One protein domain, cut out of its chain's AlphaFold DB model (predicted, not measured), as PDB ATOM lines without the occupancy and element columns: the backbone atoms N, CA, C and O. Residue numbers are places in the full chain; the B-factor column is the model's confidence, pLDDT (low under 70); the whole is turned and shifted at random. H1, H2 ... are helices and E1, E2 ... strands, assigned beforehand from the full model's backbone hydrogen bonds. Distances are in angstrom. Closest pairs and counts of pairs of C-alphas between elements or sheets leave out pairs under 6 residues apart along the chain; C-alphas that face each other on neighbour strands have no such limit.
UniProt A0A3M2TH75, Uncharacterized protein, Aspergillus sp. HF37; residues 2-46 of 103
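What this domain is: This is residues 2 to 46 of the 103 residues of an uncharacterized protein of Aspergillus sp. HF37 (UniProt A0A3M2TH75). A three-stranded antiparallel sheet, ordered E1, E3, E2, has helix H1 lengthwise over one face, making two layers. E1, H1 and E2 form a split strand-helix-strand unit, its strands running the same way with E3 between them, its crossover right-handed. The 45 printed residues run E1, H1, E2, E3, mixed in class and compact, with radius of gyration of the C-alphas 10.0 A and spans 30 by 16 by 12 A.

Where its parts are: Find C-alpha 3 at (-35.193, 11.698, -16.227), where E1, residues 3 to 8, begins. E3, residues 39 to 44, 17.5 A long, ends at (-33.629, 8.155, -17.969). E2 is residues 30 to 35; H1, residues 14 to 26, spans 18.4 A.

How they stand to each other: Between antiparallel E1 and E3, find N 6 and O 41 within hydrogen-bond range, 2.8 A; in the hairpin E2 and E3, N 32 and O 42, 2.8 A. H1 is on the sheet, along the strands, at height 8.7 A; its closest C-alphas to E3 are Leu 17 and Gly 40, 6.9 A. Every O i to N i+4 pair in H1 is within range.

The domain as a whole: The printed part has no cut, its three links are tight, and residue 46 has pLDDT under 70.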
ATOM      1  N   PRO A   2     -30.883  11.516 -13.974       74.50
ATOM      2  CA  PRO A   2     -31.893  12.451 -14.457       74.50
ATOM      3  C   PRO A   2     -32.872  11.738 -15.396       74.50
ATOM      4  O   PRO A   2     -32.475  10.879 -16.193       74.50
ATOM      5  N   LEU A   3     -34.151  12.080 -15.279       83.38
ATOM      6  CA  LEU A   3     -35.193  11.698 -16.227       83.38
ATOM      7  C   LEU A   3     -35.496  12.903 -17.126       83.38
ATOM      8  O   LEU A   3     -35.328  14.048 -16.716       83.38
ATOM      9  N   PHE A   4     -35.923  12.630 -18.351       84.75
ATOM     10  CA  PHE A   4     -36.258  13.620 -19.367       84.75
ATOM     11  C   PHE A   4     -37.598  13.250 -19.993       84.75
ATOM     12  O   PHE A   4     -37.778  12.126 -20.473       84.75
ATOM     13  N   ASN A   5     -38.529  14.196 -19.969       86.62
ATOM     14  CA  ASN A   5     -39.882  14.061 -20.479       86.62
ATOM     15  C   ASN A   5     -39.933  14.670 -21.883       86.62
ATOM     16  O   ASN A   5     -39.881  15.888 -22.040       86.62
ATOM     17  N   VAL A   6     -40.017  13.817 -22.906       85.62
ATOM     18  CA  VAL A   6     -40.156  14.217 -24.311       85.62
ATOM     19  C   VAL A   6     -41.627  14.186 -24.683       85.62
ATOM     20  O   VAL A   6     -42.273  13.141 -24.612       85.62
ATOM     21  N   THR A   7     -42.161  15.322 -25.117       86.25
ATOM     22  CA  THR A   7     -43.544  15.443 -25.582       86.25
ATOM     23  C   THR A   7     -43.601  16.113 -26.950       86.25
ATOM     24  O   THR A   7     -42.826  17.011 -27.271       86.25
ATOM     25  N   LEU A   8     -44.515  15.626 -27.777       84.50
ATOM     26  CA  LEU A   8     -44.724  16.017 -29.161       84.50
ATOM     27  C   LEU A   8     -46.061  16.762 -29.246       84.50
ATOM     28  O   LEU A   8     -47.077  16.289 -28.724       84.50
ATOM     29  N   LYS A   9     -46.067  17.941 -29.874       81.44
ATOM     30  CA  LYS A   9     -47.289  18.749 -30.022       81.44
ATOM     31  C   LYS A   9     -48.274  18.040 -30.955       81.44
ATOM     32  O   LYS A   9     -47.870  17.348 -31.882       81.44
ATOM     33  N   SER A  10     -49.574  18.240 -30.740       73.62
ATOM     34  CA  SER A  10     -50.655  17.489 -31.408       73.62
ATOM     35  C   SER A  10     -50.697  17.583 -32.943       73.62
ATOM     36  O   SER A  10     -51.437  16.831 -33.570       73.62
ATOM     37  N   GLU A  11     -49.939  18.504 -33.539       73.25
ATOM     38  CA  GLU A  11     -49.881  18.777 -34.983       73.25
ATOM     39  C   GLU A  11     -48.640  18.165 -35.668       73.25
ATOM     40  O   GLU A  11     -48.495  18.259 -36.884       73.25
ATOM     41  N   ALA A  12     -47.741  17.535 -34.905       70.69
ATOM     42  CA  ALA A  12     -46.453  17.038 -35.382       70.69
ATOM     43  C   ALA A  12     -46.472  15.540 -35.783       70.69
ATOM     44  O   ALA A  12     -47.311  14.769 -35.302       70.69
ATOM     45  N   PRO A  13     -45.545  15.086 -36.653       75.12
ATOM     46  CA  PRO A  13     -45.462  13.687 -37.071       75.12
ATOM     47  C   PRO A  13     -44.846  12.789 -35.986       75.12
ATOM     48  O   PRO A  13     -43.946  13.189 -35.256       75.12
ATOM     49  N   GLN A  14     -45.271  11.523 -35.929       77.38
ATOM     50  CA  GLN A  14     -44.694  10.535 -34.999       77.38
ATOM     51  C   GLN A  14     -43.252  10.127 -35.362       77.38
ATOM     52  O   GLN A  14     -42.532   9.655 -34.491       77.38
ATOM     53  N   GLU A  15     -42.811  10.391 -36.594       81.25
ATOM     54  CA  GLU A  15     -41.432  10.190 -37.064       81.25
ATOM     55  C   GLU A  15     -40.403  10.950 -36.201       81.25
ATOM     56  O   GLU A  15     -39.375  10.395 -35.821       81.25
ATOM     57  N   GLU A  16     -40.721  12.182 -35.780       78.50
ATOM     58  CA  GLU A  16     -39.911  12.968 -34.833       78.50
ATOM     59  C   GLU A  16     -39.775  12.261 -33.470       78.50
ATOM     60  O   GLU A  16     -38.709  12.276 -32.858       78.50
ATOM     61  N   LEU A  17     -40.837  11.591 -33.001       79.19
ATOM     62  CA  LEU A  17     -40.839  10.835 -31.742       79.19
ATOM     63  C   LEU A  17     -40.019   9.543 -31.855       79.19
ATOM     64  O   LEU A  17     -39.360   9.151 -30.892       79.19
ATOM     65  N   GLU A  18     -40.022   8.893 -33.018       82.62
ATOM     66  CA  GLU A  18     -39.189   7.717 -33.287       82.62
ATOM     67  C   GLU A  18     -37.706   8.100 -33.377       82.62
ATOM     68  O   GLU A  18     -36.889   7.495 -32.678       82.62
ATOM     69  N   ARG A  19     -37.360   9.181 -34.093       82.38
ATOM     70  CA  ARG A  19     -35.997   9.748 -34.084       82.38
ATOM     71  C   ARG A  19     -35.555  10.164 -32.680       82.38
ATOM     72  O   ARG A  19     -34.413   9.915 -32.302       82.38
ATOM     73  N   ALA A  20     -36.455  10.737 -31.882       79.94
ATOM     74  CA  ALA A  20     -36.191  11.081 -30.489       79.94
ATOM     75  C   ALA A  20     -35.934   9.843 -29.610       79.94
ATOM     76  O   ALA A  20     -34.995   9.849 -28.813       79.94
ATOM     77  N   LYS A  21     -36.720   8.766 -29.768       82.88
ATOM     78  CA  LYS A  21     -36.486   7.477 -29.089       82.88
ATOM     79  C   LYS A  21     -35.149   6.856 -29.507       82.88
ATOM     80  O   LYS A  21     -34.447   6.306 -28.659       82.88
ATOM     81  N   GLU A  22     -34.794   6.914 -30.788       83.31
ATOM     82  CA  GLU A  22     -33.533   6.370 -31.309       83.31
ATOM     83  C   GLU A  22     -32.323   7.164 -30.797       83.31
ATOM     84  O   GLU A  22     -31.389   6.573 -30.257       83.31
ATOM     85  N   HIS A  23     -32.381   8.499 -30.840       76.94
ATOM     86  CA  HIS A  23     -31.341   9.375 -30.296       76.94
ATOM     87  C   HIS A  23     -31.165   9.195 -28.780       76.94
ATOM     88  O   HIS A  23     -30.040   9.064 -28.298       76.94
ATOM     89  N   ALA A  24     -32.267   9.106 -28.024       78.62
ATOM     90  CA  ALA A  24     -32.218   8.819 -26.592       78.62
ATOM     91  C   ALA A  24     -31.500   7.489 -26.308       78.62
ATOM     92  O   ALA A  24     -30.599   7.463 -25.473       78.62
ATOM     93  N   GLN A  25     -31.835   6.412 -27.029       81.00
ATOM     94  CA  GLN A  25     -31.201   5.093 -26.865       81.00
ATOM     95  C   GLN A  25     -29.730   5.075 -27.301       81.00
ATOM     96  O   GLN A  25     -28.900   4.485 -26.607       81.00
ATOM     97  N   ASN A  26     -29.386   5.742 -28.406       78.00
ATOM     98  CA  ASN A  26     -28.009   5.859 -28.888       78.00
ATOM     99  C   ASN A  26     -27.102   6.574 -27.869       78.00
ATOM    100  O   ASN A  26     -25.960   6.168 -27.663       78.00
ATOM    101  N   ASN A  27     -27.637   7.567 -27.156       71.81
ATOM    102  CA  ASN A  27     -26.934   8.276 -26.083       71.81
ATOM    103  C   ASN A  27     -26.989   7.517 -24.729       71.81
ATOM    104  O   ASN A  27     -26.771   8.106 -23.670       71.81
ATOM    105  N   GLY A  28     -27.319   6.219 -24.736       74.50
ATOM    106  CA  GLY A  28     -27.421   5.363 -23.544       74.50
ATOM    107  C   GLY A  28     -28.685   5.571 -22.696       74.50
ATOM    108  O   GLY A  28     -28.852   4.929 -21.660       74.50
ATOM    109  N   GLY A  29     -29.593   6.453 -23.112       78.38
ATOM    110  CA  GLY A  29     -30.844   6.746 -22.423       78.38
ATOM    111  C   GLY A  29     -31.832   5.578 -22.459       78.38
ATOM    112  O   GLY A  29     -32.166   5.038 -23.513       78.38
ATOM    113  N   ILE A  30     -32.354   5.208 -21.291       84.06
ATOM    114  CA  ILE A  30     -33.290   4.087 -21.145       84.06
ATOM    115  C   ILE A  30     -34.717   4.632 -21.133       84.06
ATOM    116  O   ILE A  30     -35.082   5.345 -20.197       84.06
ATOM    117  N   ILE A  31     -35.541   4.265 -22.119       87.88
ATOM    118  CA  ILE A  31     -36.974   4.601 -22.134       87.88
ATOM    119  C   ILE A  31     -37.654   3.980 -20.898       87.88
ATOM    120  O   ILE A  31     -37.483   2.795 -20.613       87.88
ATOM    121  N   ARG A  32     -38.394   4.789 -20.131       87.19
ATOM    122  CA  ARG A  32     -39.035   4.408 -18.855       87.19
ATOM    123  C   ARG A  32     -40.551   4.396 -18.916       87.19
ATOM    124  O   ARG A  32     -41.177   3.582 -18.242       87.19
ATOM    125  N   HIS A  33     -41.128   5.302 -19.692       86.50
ATOM    126  CA  HIS A  33     -42.566   5.428 -19.857       86.50
ATOM    127  C   HIS A  33     -42.865   5.915 -21.269       86.50
ATOM    128  O   HIS A  33     -42.078   6.677 -21.827       86.50
ATOM    129  N   GLU A  34     -43.994   5.511 -21.839       87.88
ATOM    130  CA  GLU A  34     -44.477   6.069 -23.096       87.88
ATOM    131  C   GLU A  34     -45.919   6.538 -22.959       87.88
ATOM    132  O   GLU A  34     -46.787   5.841 -22.436       87.88
ATOM    133  N   TYR A  35     -46.153   7.760 -23.418       85.12
ATOM    134  CA  TYR A  35     -47.443   8.409 -23.382       85.12
ATOM    135  C   TYR A  35     -48.105   8.221 -24.750       85.12
ATOM    136  O   TYR A  35     -47.623   8.694 -25.782       85.12
ATOM    137  N   SER A  36     -49.217   7.487 -24.769       81.50
ATOM    138  CA  SER A  36     -50.008   7.276 -25.991       81.50
ATOM    139  C   SER A  36     -51.008   8.410 -26.253       81.50
ATOM    140  O   SER A  36     -51.454   8.568 -27.390       81.50
ATOM    141  N   LEU A  37     -51.382   9.155 -25.201       82.69
ATOM    142  CA  LEU A  37     -52.480  10.131 -25.182       82.69
ATOM    143  C   LEU A  37     -51.998  11.557 -25.496       82.69
ATOM    144  O   LEU A  37     -52.441  12.150 -26.474       82.69
ATOM    145  N   ILE A  38     -51.046  12.071 -24.712       79.56
ATOM    146  CA  ILE A  38     -50.088  13.074 -25.196       79.56
ATOM    147  C   ILE A  38     -48.993  12.283 -25.905       79.56
ATOM    148  O   ILE A  38     -48.515  11.309 -25.334       79.56
ATOM    149  N   LYS A  39     -48.632  12.605 -27.149       83.06
ATOM    150  CA  LYS A  39     -47.627  11.817 -27.881       83.06
ATOM    151  C   LYS A  39     -46.258  12.082 -27.259       83.06
ATOM    152  O   LYS A  39     -45.729  13.173 -27.408       83.06
ATOM    153  N   GLY A  40     -45.693  11.129 -26.526       86.19
ATOM    154  CA  GLY A  40     -44.434  11.373 -25.821       86.19
ATOM    155  C   GLY A  40     -43.837  10.146 -25.151       86.19
ATOM    156  O   GLY A  40     -44.393   9.050 -25.207       86.19
ATOM    157  N   PHE A  41     -42.696  10.333 -24.497       88.69
ATOM    158  CA  PHE A  41     -42.042   9.321 -23.676       88.69
ATOM    159  C   PHE A  41     -41.124   9.963 -22.634       88.69
ATOM    160  O   PHE A  41     -40.557  11.030 -22.857       88.69
ATOM    161  N   THR A  42     -40.935   9.279 -21.510       88.19
ATOM    162  CA  THR A  42     -39.912   9.620 -20.516       88.19
ATOM    163  C   THR A  42     -38.728   8.684 -20.695       88.19
ATOM    164  O   THR A  42     -38.915   7.463 -20.733       88.19
ATOM    165  N   TYR A  43     -37.509   9.218 -20.749       86.12
ATOM    166  CA  TYR A  43     -36.279   8.425 -20.713       86.12
ATOM    167  C   TYR A  43     -35.386   8.840 -19.541       86.12
ATOM    168  O   TYR A  43     -35.354   9.998 -19.144       86.12
ATOM    169  N   ALA A  44     -34.661   7.883 -18.963       83.56
ATOM    170  CA  ALA A  44     -33.629   8.155 -17.969       83.56
ATOM    171  C   ALA A  44     -32.271   8.211 -18.673       83.56
ATOM    172  O   ALA A  44     -31.839   7.198 -19.228       83.56
ATOM    173  N   ALA A  45     -31.594   9.361 -18.647       75.12
ATOM    174  CA  ALA A  45     -30.244   9.474 -19.192       75.12
ATOM    175  C   ALA A  45     -29.229   8.914 -18.183       75.12
ATOM    176  O   ALA A  45     -29.205   9.314 -17.013       75.12
ATOM    177  N   THR A  46     -28.389   7.978 -18.622       62.25
ATOM    178  CA  THR A  46     -27.371   7.335 -17.777       62.25
ATOM    179  C   THR A  46     -25.982   7.902 -18.058       62.25
ATOM    180  O   THR A  46     -25.071   7.187 -18.468       62.25
TER     181      THR A  46